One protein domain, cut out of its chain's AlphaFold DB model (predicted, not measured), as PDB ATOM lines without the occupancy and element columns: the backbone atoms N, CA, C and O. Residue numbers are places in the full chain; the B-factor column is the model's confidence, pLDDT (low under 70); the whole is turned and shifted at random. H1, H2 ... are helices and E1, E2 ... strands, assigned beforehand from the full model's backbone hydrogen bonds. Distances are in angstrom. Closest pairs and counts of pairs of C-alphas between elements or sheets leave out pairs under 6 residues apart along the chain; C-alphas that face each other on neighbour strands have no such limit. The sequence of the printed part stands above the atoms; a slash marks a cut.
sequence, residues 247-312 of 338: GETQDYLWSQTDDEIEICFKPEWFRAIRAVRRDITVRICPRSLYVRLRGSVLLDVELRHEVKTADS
ATOM      1  N   GLY A 247     -15.170 -46.931 -43.806       82.69
ATOM      2  CA  GLY A 247     -16.580 -47.228 -43.671       82.69
ATOM      3  C   GLY A 247     -17.334 -46.057 -43.080       82.69
ATOM      4  O   GLY A 247     -16.794 -45.222 -42.358       82.69
ATOM      5  N   GLU A 248     -18.616 -46.009 -43.402       85.62
ATOM      6  CA  GLU A 248     -19.535 -45.015 -42.884       85.62
ATOM      7  C   GLU A 248     -20.692 -45.736 -42.207       85.62
ATOM      8  O   GLU A 248     -21.296 -46.650 -42.769       85.62
ATOM      9  N   THR A 249     -20.997 -45.324 -40.984       83.50
ATOM     10  CA  THR A 249     -22.217 -45.709 -40.286       83.50
ATOM     11  C   THR A 249     -23.168 -44.519 -40.238       83.50
ATOM     12  O   THR A 249     -22.862 -43.404 -40.682       83.50
ATOM     13  N   GLN A 250     -24.352 -44.730 -39.672       80.69
ATOM     14  CA  GLN A 250     -25.274 -43.634 -39.404       80.69
ATOM     15  C   GLN A 250     -24.653 -42.567 -38.483       80.69
ATOM     16  O   GLN A 250     -24.973 -41.389 -38.630       80.69
ATOM     17  N   ASP A 251     -23.702 -42.948 -37.623       79.00
ATOM     18  CA  ASP A 251     -23.249 -42.118 -36.503       79.00
ATOM     19  C   ASP A 251     -21.810 -41.613 -36.647       79.00
ATOM     20  O   ASP A 251     -21.466 -40.547 -36.126       79.00
ATOM     21  N   TYR A 252     -20.964 -42.338 -37.378       83.50
ATOM     22  CA  TYR A 252     -19.551 -42.011 -37.531       83.50
ATOM     23  C   TYR A 252     -18.971 -42.507 -38.857       83.50
ATOM     24  O   TYR A 252     -19.486 -43.414 -39.506       83.50
ATOM     25  N   LEU A 253     -17.866 -41.886 -39.246       86.31
ATOM     26  CA  LEU A 253     -16.991 -42.308 -40.330       86.31
ATOM     27  C   LEU A 253     -15.749 -42.929 -39.704       86.31
ATOM     28  O   LEU A 253     -15.294 -42.458 -38.660       86.31
ATOM     29  N   TRP A 254     -15.202 -43.966 -40.320       87.88
ATOM     30  CA  TRP A 254     -13.930 -44.529 -39.896       87.88
ATOM     31  C   TRP A 254     -13.030 -44.826 -41.087       87.88
ATOM     32  O   TRP A 254     -13.506 -45.176 -42.170       87.88
ATOM     33  N   SER A 255     -11.729 -44.691 -40.869       83.50
ATOM     34  CA  SER A 255     -10.684 -45.061 -41.817       83.50
ATOM     35  C   SER A 255      -9.530 -45.725 -41.085       83.50
ATOM     36  O   SER A 255      -9.237 -45.393 -39.937       83.50
ATOM     37  N   GLN A 256      -8.881 -46.670 -41.750       81.31
ATOM     38  CA  GLN A 256      -7.746 -47.403 -41.216       81.31
ATOM     39  C   GLN A 256      -6.551 -47.281 -42.162       81.31
ATOM     40  O   GLN A 256      -6.655 -47.586 -43.348       81.31
ATOM     41  N   THR A 257      -5.413 -46.877 -41.611       79.69
ATOM     42  CA  THR A 257      -4.093 -46.998 -42.238       79.69
ATOM     43  C   THR A 257      -3.380 -48.238 -41.687       79.69
ATOM     44  O   THR A 257      -3.918 -48.934 -40.821       79.69
ATOM     45  N   ASP A 258      -2.169 -48.524 -42.164       75.06
ATOM     46  CA  ASP A 258      -1.369 -49.633 -41.629       75.06
ATOM     47  C   ASP A 258      -1.009 -49.435 -40.141       75.06
ATOM     48  O   ASP A 258      -0.861 -50.419 -39.414       75.06
ATOM     49  N   ASP A 259      -0.957 -48.181 -39.674       76.88
ATOM     50  CA  ASP A 259      -0.501 -47.823 -38.325       76.88
ATOM     51  C   ASP A 259      -1.622 -47.328 -37.392       76.88
ATOM     52  O   ASP A 259      -1.513 -47.446 -36.169       76.88
ATOM     53  N   GLU A 260      -2.708 -46.768 -37.934       81.31
ATOM     54  CA  GLU A 260      -3.703 -46.022 -37.154       81.31
ATOM     55  C   GLU A 260      -5.145 -46.262 -37.626       81.31
ATOM     56  O   GLU A 260      -5.413 -46.431 -38.817       81.31
ATOM     57  N   ILE A 261      -6.097 -46.211 -36.686       84.62
ATOM     58  CA  ILE A 261      -7.541 -46.196 -36.960       84.62
ATOM     59  C   ILE A 261      -8.099 -44.847 -36.507       84.62
ATOM     60  O   ILE A 261      -8.007 -44.495 -35.330       84.62
ATOM     61  N   GLU A 262      -8.730 -44.123 -37.425       86.44
ATOM     62  CA  GLU A 262      -9.398 -42.854 -37.149       86.44
ATOM     63  C   GLU A 262     -10.919 -43.042 -37.173       86.44
ATOM     64  O   GLU A 262     -11.466 -43.656 -38.088       86.44
ATOM     65  N   ILE A 263     -11.615 -42.515 -36.157       86.88
ATOM     66  CA  ILE A 263     -13.081 -42.539 -36.053       86.88
ATOM     67  C   ILE A 263     -13.586 -41.114 -35.825       86.88
ATOM     68  O   ILE A 263     -13.298 -40.487 -34.804       86.88
ATOM     69  N   CYS A 264     -14.392 -40.613 -36.759       87.19
ATOM     70  CA  CYS A 264     -14.983 -39.281 -36.725       87.19
ATOM     71  C   CYS A 264     -16.506 -39.367 -36.590       87.19
ATOM     72  O   CYS A 264     -17.207 -39.727 -37.534       87.19
ATOM     73  N   PHE A 265     -17.043 -38.982 -35.432       85.88
ATOM     74  CA  PHE A 265     -18.492 -38.901 -35.235       85.88
ATOM     75  C   PHE A 265     -19.096 -37.717 -35.994       85.88
ATOM     76  O   PHE A 265     -18.540 -36.614 -36.009       85.88
ATOM     77  N   LYS A 266     -20.262 -37.933 -36.604       82.94
ATOM     78  CA  LYS A 266     -20.935 -36.914 -37.414       82.94
ATOM     79  C   LYS A 266     -21.380 -35.725 -36.550       82.94
ATOM     80  O   LYS A 266     -21.888 -35.912 -35.441       82.94
ATOM     81  N   PRO A 267     -21.252 -34.479 -37.045       76.50
ATOM     82  CA  PRO A 267     -21.512 -33.272 -36.256       76.50
ATOM     83  C   PRO A 267     -22.981 -33.108 -35.840       76.50
ATOM     84  O   PRO A 267     -23.266 -32.363 -34.903       76.50
ATOM     85  N   GLU A 268     -23.909 -33.784 -36.517       75.25
ATOM     86  CA  GLU A 268     -25.352 -33.730 -36.256       75.25
ATOM     87  C   GLU A 268     -25.689 -34.147 -34.817       75.25
ATOM     88  O   GLU A 268     -26.431 -33.438 -34.131       75.25
ATOM     89  N   TRP A 269     -25.024 -35.192 -34.314       71.19
ATOM     90  CA  TRP A 269     -25.145 -35.680 -32.937       71.19
ATOM     91  C   TRP A 269     -24.747 -34.639 -31.885       71.19
ATOM     92  O   TRP A 269     -25.358 -34.550 -30.821       71.19
ATOM     93  N   PHE A 270     -23.751 -33.805 -32.183       74.94
ATOM     94  CA  PHE A 270     -23.247 -32.796 -31.247       74.94
ATOM     95  C   PHE A 270     -24.001 -31.467 -31.359       74.94
ATOM     96  O   PHE A 270     -24.181 -30.771 -30.354       74.94
ATOM     97  N   ARG A 271     -24.469 -31.114 -32.566       72.56
ATOM     98  CA  ARG A 271     -25.244 -29.891 -32.827       72.56
ATOM     99  C   ARG A 271     -26.645 -29.964 -32.231       72.56
ATOM    100  O   ARG A 271     -27.071 -28.983 -31.625       72.56
ATOM    101  N   ALA A 272     -27.322 -31.110 -32.346       65.69
ATOM    102  CA  ALA A 272     -28.690 -31.290 -31.856       65.69
ATOM    103  C   ALA A 272     -28.833 -30.990 -30.353       65.69
ATOM    104  O   ALA A 272     -29.840 -30.438 -29.920       65.69
ATOM    105  N   ILE A 273     -27.800 -31.292 -29.560       69.06
ATOM    106  CA  ILE A 273     -27.850 -31.189 -28.095       69.06
ATOM    107  C   ILE A 273     -26.949 -30.091 -27.509       69.06
ATOM    108  O   ILE A 273     -26.835 -29.992 -26.282       69.06
ATOM    109  N   ARG A 274     -26.296 -29.281 -28.363       76.56
ATOM    110  CA  ARG A 274     -25.231 -28.329 -27.980       76.56
ATOM    111  C   ARG A 274     -24.216 -28.980 -27.033       76.56
ATOM    112  O   ARG A 274     -24.017 -28.526 -25.905       76.56
ATOM    113  N   ALA A 275     -23.634 -30.091 -27.480       76.06
ATOM    114  CA  ALA A 275     -22.712 -30.875 -26.672       76.06
ATOM    115  C   ALA A 275     -21.475 -30.052 -26.275       76.06
ATOM    116  O   ALA A 275     -20.867 -29.363 -27.100       76.06
ATOM    117  N   VAL A 276     -21.074 -30.158 -25.012       79.75
ATOM    118  CA  VAL A 276     -19.784 -29.675 -24.510       79.75
ATOM    119  C   VAL A 276     -18.889 -30.858 -24.161       79.75
ATOM    120  O   VAL A 276     -19.365 -31.968 -23.955       79.75
ATOM    121  N   ARG A 277     -17.577 -30.636 -24.023       78.31
ATOM    122  CA  ARG A 277     -16.604 -31.708 -23.736       78.31
ATOM    123  C   ARG A 277     -16.984 -32.595 -22.537       78.31
ATOM    124  O   ARG A 277     -16.695 -33.782 -22.554       78.31
ATOM    125  N   ARG A 278     -17.638 -32.030 -21.512       82.62
ATOM    126  CA  ARG A 278     -18.088 -32.758 -20.306       82.62
ATOM    127  C   ARG A 278     -19.196 -33.780 -20.580       82.62
ATOM    128  O   ARG A 278     -19.373 -34.697 -19.791       82.62
ATOM    129  N   ASP A 279     -19.919 -33.625 -21.684       83.56
ATOM    130  CA  ASP A 279     -21.004 -34.520 -22.082       83.56
ATOM    131  C   ASP A 279     -20.500 -35.824 -22.720       83.56
ATOM    132  O   ASP A 279     -21.291 -36.745 -22.930       83.56
ATOM    133  N   ILE A 280     -19.202 -35.891 -23.038       86.38
ATOM    134  CA  ILE A 280     -18.575 -36.972 -23.794       86.38
ATOM    135  C   ILE A 280     -17.738 -37.826 -22.844       86.38
ATOM    136  O   ILE A 280     -16.854 -37.336 -22.145       86.38
ATOM    137  N   THR A 281     -17.999 -39.129 -22.832       87.06
ATOM    138  CA  THR A 281     -17.167 -40.127 -22.158       87.06
ATOM    139  C   THR A 281     -16.531 -41.016 -23.221       87.06
ATOM    140  O   THR A 281     -17.252 -41.736 -23.904       87.06
ATOM    141  N   VAL A 282     -15.202 -40.983 -23.343       89.94
ATOM    142  CA  VAL A 282     -14.430 -41.885 -24.215       89.94
ATOM    143  C   VAL A 282     -13.580 -42.794 -23.335       89.94
ATOM    144  O   VAL A 282     -12.862 -42.305 -22.461       89.94
ATOM    145  N   ARG A 283     -13.654 -44.107 -23.553       87.81
ATOM    146  CA  ARG A 283     -12.769 -45.097 -22.927       87.81
ATOM    147  C   ARG A 283     -12.119 -45.921 -24.029       87.81
ATOM    148  O   ARG A 283     -12.818 -46.585 -24.790       87.81
ATOM    149  N   ILE A 284     -10.795 -45.851 -24.090       88.81
ATOM    150  CA  ILE A 284      -9.970 -46.628 -25.013       88.81
ATOM    151  C   ILE A 284      -9.265 -47.692 -24.175       88.81
ATOM    152  O   ILE A 284      -8.432 -47.372 -23.326       88.81
ATOM    153  N   CYS A 285      -9.648 -48.944 -24.378       86.81
ATOM    154  CA  CYS A 285      -9.038 -50.117 -23.765       86.81
ATOM    155  C   CYS A 285      -8.278 -50.900 -24.847       86.81
ATOM    156  O   CYS A 285      -8.595 -50.746 -26.026       86.81
ATOM    157  N   PRO A 286      -7.326 -51.784 -24.487       83.88
ATOM    158  CA  PRO A 286      -6.517 -52.493 -25.480       83.88
ATOM    159  C   PRO A 286      -7.350 -53.220 -26.537       83.88
ATOM    160  O   PRO A 286      -6.999 -53.186 -27.704       83.88
ATOM    161  N   ARG A 287      -8.488 -53.815 -26.162       88.00
ATOM    162  CA  ARG A 287      -9.380 -54.534 -27.089       88.00
ATOM    163  C   ARG A 287     -10.783 -53.952 -27.191       88.00
ATOM    164  O   ARG A 287     -11.664 -54.610 -27.726       88.00
ATOM    165  N   SER A 288     -11.046 -52.757 -26.670       89.12
ATOM    166  CA  SER A 288     -12.392 -52.187 -26.770       89.12
ATOM    167  C   SER A 288     -12.390 -50.673 -26.824       89.12
ATOM    168  O   SER A 288     -11.544 -50.004 -26.229       89.12
ATOM    169  N   LEU A 289     -13.368 -50.137 -27.545       89.69
ATOM    170  CA  LEU A 289     -13.587 -48.709 -27.677       89.69
ATOM    171  C   LEU A 289     -15.020 -48.380 -27.280       89.69
ATOM    172  O   LEU A 289     -15.974 -48.913 -27.845       89.69
ATOM    173  N   TYR A 290     -15.148 -47.472 -26.317       91.00
ATOM    174  CA  TYR A 290     -16.428 -47.033 -25.787       91.00
ATOM    175  C   TYR A 290     -16.558 -45.515 -25.867       91.00
ATOM    176  O   TYR A 290     -15.722 -44.780 -25.336       91.00
ATOM    177  N   VAL A 291     -17.636 -45.040 -26.486       89.81
ATOM    178  CA  VAL A 291     -17.980 -43.625 -26.620       89.81
ATOM    179  C   VAL A 291     -19.436 -43.416 -26.224       89.81
ATOM    180  O   VAL A 291     -20.356 -43.993 -26.804       89.81
ATOM    181  N   ARG A 292     -19.654 -42.540 -25.244       88.31
ATOM    182  CA  ARG A 292     -20.979 -42.161 -24.744       88.31
ATOM    183  C   ARG A 292     -21.152 -40.647 -24.769       88.31
ATOM    184  O   ARG A 292     -20.269 -39.923 -24.314       88.31
ATOM    185  N   LEU A 293     -22.318 -40.188 -25.213       86.19
ATOM    186  CA  LEU A 293     -22.730 -38.788 -25.259       86.19
ATOM    187  C   LEU A 293     -24.019 -38.590 -24.446       86.19
ATOM    188  O   LEU A 293     -25.047 -39.165 -24.779       86.19
ATOM    189  N   ARG A 294     -23.971 -37.803 -23.358       81.56
ATOM    190  CA  ARG A 294     -25.116 -37.518 -22.450       81.56
ATOM    191  C   ARG A 294     -25.984 -38.739 -22.088       81.56
ATOM    192  O   ARG A 294     -27.205 -38.659 -22.039       81.56
ATOM    193  N   GLY A 295     -25.348 -39.873 -21.806       78.06
ATOM    194  CA  GLY A 295     -26.048 -41.107 -21.426       78.06
ATOM    195  C   GLY A 295     -26.402 -42.029 -22.596       78.06
ATOM    196  O   GLY A 295     -26.582 -43.219 -22.362       78.06
ATOM    197  N   SER A 296     -26.396 -41.536 -23.836       83.50
ATOM    198  CA  SER A 296     -26.549 -42.350 -25.046       83.50
ATOM    199  C   SER A 296     -25.204 -42.936 -25.469       83.50
ATOM    200  O   SER A 296     -24.213 -42.217 -25.595       83.50
ATOM    201  N   VAL A 297     -25.150 -44.249 -25.667       88.44
ATOM    202  CA  VAL A 297     -23.959 -44.934 -26.182       88.44
ATOM    203  C   VAL A 297     -23.917 -44.740 -27.695       88.44
ATOM    204  O   VAL A 297     -24.862 -45.119 -28.376       88.44
ATOM    205  N   LEU A 298     -22.849 -44.117 -28.196       85.25
ATOM    206  CA  LEU A 298     -22.627 -43.902 -29.631       85.25
ATOM    207  C   LEU A 298     -21.757 -45.001 -30.240       85.25
ATOM    208  O   LEU A 298     -21.861 -45.293 -31.425       85.25
ATOM    209  N   LEU A 299     -20.864 -45.577 -29.437       87.81
ATOM    210  CA  LEU A 299     -19.993 -46.659 -29.858       87.81
ATOM    211  C   LEU A 299     -19.653 -47.525 -28.652       87.81
ATOM    212  O   LEU A 299     -19.209 -47.010 -27.630       87.81
ATOM    213  N   ASP A 300     -19.856 -48.825 -28.780       90.94
ATOM    214  CA  ASP A 300     -19.403 -49.827 -27.819       90.94
ATOM    215  C   ASP A 300     -19.011 -51.064 -28.617       90.94
ATOM    216  O   ASP A 300     -19.870 -51.807 -29.094       90.94
ATOM    217  N   VAL A 301     -17.715 -51.189 -28.895       87.75
ATOM    218  CA  VAL A 301     -17.194 -52.200 -29.817       87.75
ATOM    219  C   VAL A 301     -15.973 -52.894 -29.245       87.75
ATOM    220  O   VAL A 301     -15.100 -52.272 -28.632       87.75
ATOM    221  N   GLU A 302     -15.890 -54.195 -29.507       88.88
ATOM    222  CA  GLU A 302     -14.665 -54.960 -29.334       88.88
ATOM    223  C   GLU A 302     -13.786 -54.785 -30.578       88.88
ATOM    224  O   GLU A 302     -14.215 -55.002 -31.714       88.88
ATOM    225  N   LEU A 303     -12.547 -54.359 -30.361       84.94
ATOM    226  CA  LEU A 303     -11.562 -54.204 -31.416       84.94
ATOM    227  C   LEU A 303     -11.038 -55.580 -31.811       84.94
ATOM    228  O   LEU A 303     -10.726 -56.427 -30.972       84.94
ATOM    229  N   ARG A 304     -10.886 -55.789 -33.119       80.19
ATOM    230  CA  ARG A 304     -10.375 -57.054 -33.651       80.19
ATOM    231  C   ARG A 304      -8.973 -57.355 -33.119       80.19
ATOM    232  O   ARG A 304      -8.626 -58.527 -32.953       80.19
ATOM    233  N   HIS A 305      -8.156 -56.321 -32.920       79.50
ATOM    234  CA  HIS A 305      -6.750 -56.395 -32.512       79.50
ATOM    235  C   HIS A 305      -6.483 -55.443 -31.342       79.50
ATOM    236  O   HIS A 305      -7.268 -54.530 -31.087       79.50
ATOM    237  N   GLU A 306      -5.379 -55.682 -30.634       82.81
ATOM    238  CA  GLU A 306      -4.971 -54.844 -29.511       82.81
ATOM    239  C   GLU A 306      -4.396 -53.501 -29.971       82.81
ATOM    240  O   GLU A 306      -3.538 -53.461 -30.851       82.81
ATOM    241  N   VAL A 307      -4.840 -52.409 -29.346       84.62
ATOM    242  CA  VAL A 307      -4.326 -51.052 -29.569       84.62
ATOM    243  C   VAL A 307      -3.487 -50.577 -28.386       84.62
ATOM    244  O   VAL A 307      -3.781 -50.865 -27.220       84.62
ATOM    245  N   LYS A 308      -2.442 -49.799 -28.675       86.62
ATOM    246  CA  LYS A 308      -1.619 -49.148 -27.651       86.62
ATOM    247  C   LYS A 308      -2.389 -47.975 -27.049       86.62
ATOM    248  O   LYS A 308      -2.420 -46.876 -27.599       86.62
ATOM    249  N   THR A 309      -3.005 -48.197 -25.893       82.81
ATOM    250  CA  THR A 309      -3.832 -47.183 -25.217       82.81
ATOM    251  C   THR A 309      -3.051 -45.931 -24.813       82.81
ATOM    252  O   THR A 309      -3.636 -44.854 -24.782       82.81
ATOM    253  N   ALA A 310      -1.746 -46.054 -24.538       78.25
ATOM    254  CA  ALA A 310      -0.874 -44.932 -24.179       78.25
ATOM    255  C   ALA A 310      -0.671 -43.929 -25.329       78.25
ATOM    256  O   ALA A 310      -0.549 -42.733 -25.073       78.25
ATOM    257  N   ASP A 311      -0.691 -44.415 -26.572       79.38
ATOM    258  CA  ASP A 311      -0.486 -43.611 -27.784       79.38
ATOM    259  C   ASP A 311      -1.821 -43.160 -28.406       79.38
ATOM    260  O   ASP A 311      -1.861 -42.353 -29.333       79.38
ATOM    261  N   SER A 312      -2.940 -43.664 -27.881       81.75
ATOM    262  CA  SER A 312      -4.280 -43.349 -28.369       81.75
ATOM    263  C   SER A 312      -4.770 -42.015 -27.806       81.75
ATOM    264  O   SER A 312      -4.680 -41.753 -26.605       81.75
TER     265      SER A 312
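This is residues 247 to 312 of the 338 residues of the protein "CS domain-containing protein" of Karlodinium veneficum (UniProt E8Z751). A two-strand hairpin, E1 and E2, and a small three-strand sheet, E3, E4 and E5, stand as two separate pieces with an open gap between them, joined at one end of the domain through the short helix H1 and its links. The strands of both pieces run roughly along the length of the domain, and the tail, residues 303 to 312, folds round the end of the sheet away from H1. The printed part has 66 residues, with one named helix and five named strands in the order E1 E2 H1 E3 E4 E5; the larger sheet runs E3, E4, E5, the smaller one E1, E2, both antiparallel, and the class is mostly strand. The whole is only just compact, close to loose, with a radius of gyration of the C-alphas of 12.5 A, and elongated, spanning 34 by 22 by 18 A.

E1 is residues 252 to 256, 13.5 A long, and begins at C-alpha 252, (-19.551, -42.011, -37.531). E2 is residues 261 to 265, 13.3 A. H1 is residues 267 to 272, 8.6 A, and ends at C-alpha 272, (-28.690, -31.290, -31.856). E3 is residues 280 to 285, 16.2 A, and E4 is residues 288 to 293, 17.0 A. E5, residues 296 to 302, is 17.9 A long and ends at C-alpha 302, (-14.665, -54.960, -29.334).

Residues 247 to 248 pair with residues 253 to 254 of E1, antiparallel. E1 and E2 form a hairpin, antiparallel at 168 degrees between their directions, with N 253 and O 264 2.8 A apart, within hydrogen-bond range. Each O i to N i+4 pair of H1 is within hydrogen-bond range. H1 is not on the sheet of E3, E4 and E5, but only just, with 4 pairs of C-alphas within 10 A. E3, E4 and E5 form a meander, each strand the antiparallel neighbour of the one before. The hairpin of E3 and E4 stands at 176 degrees, with N 283 and O 290 2.8 A apart. The hairpin of E4 and E5 stands at 175 degrees, with N 291 and O 299 2.8 A apart. E3 and E5 are edge strands. E1 and E2 are each apart from E3, E4 and E5.

The two C-alphas farthest apart are those of Asp 258 and Ile 273, 35.0 A. The printed part has no cut. No link is long; H1 to E3, with 7 residues between them, is short, and the others are tight. The mean pLDDT of the printed part is 82.9; residues 272 to 273, of which 272 belongs to H1, are under 70.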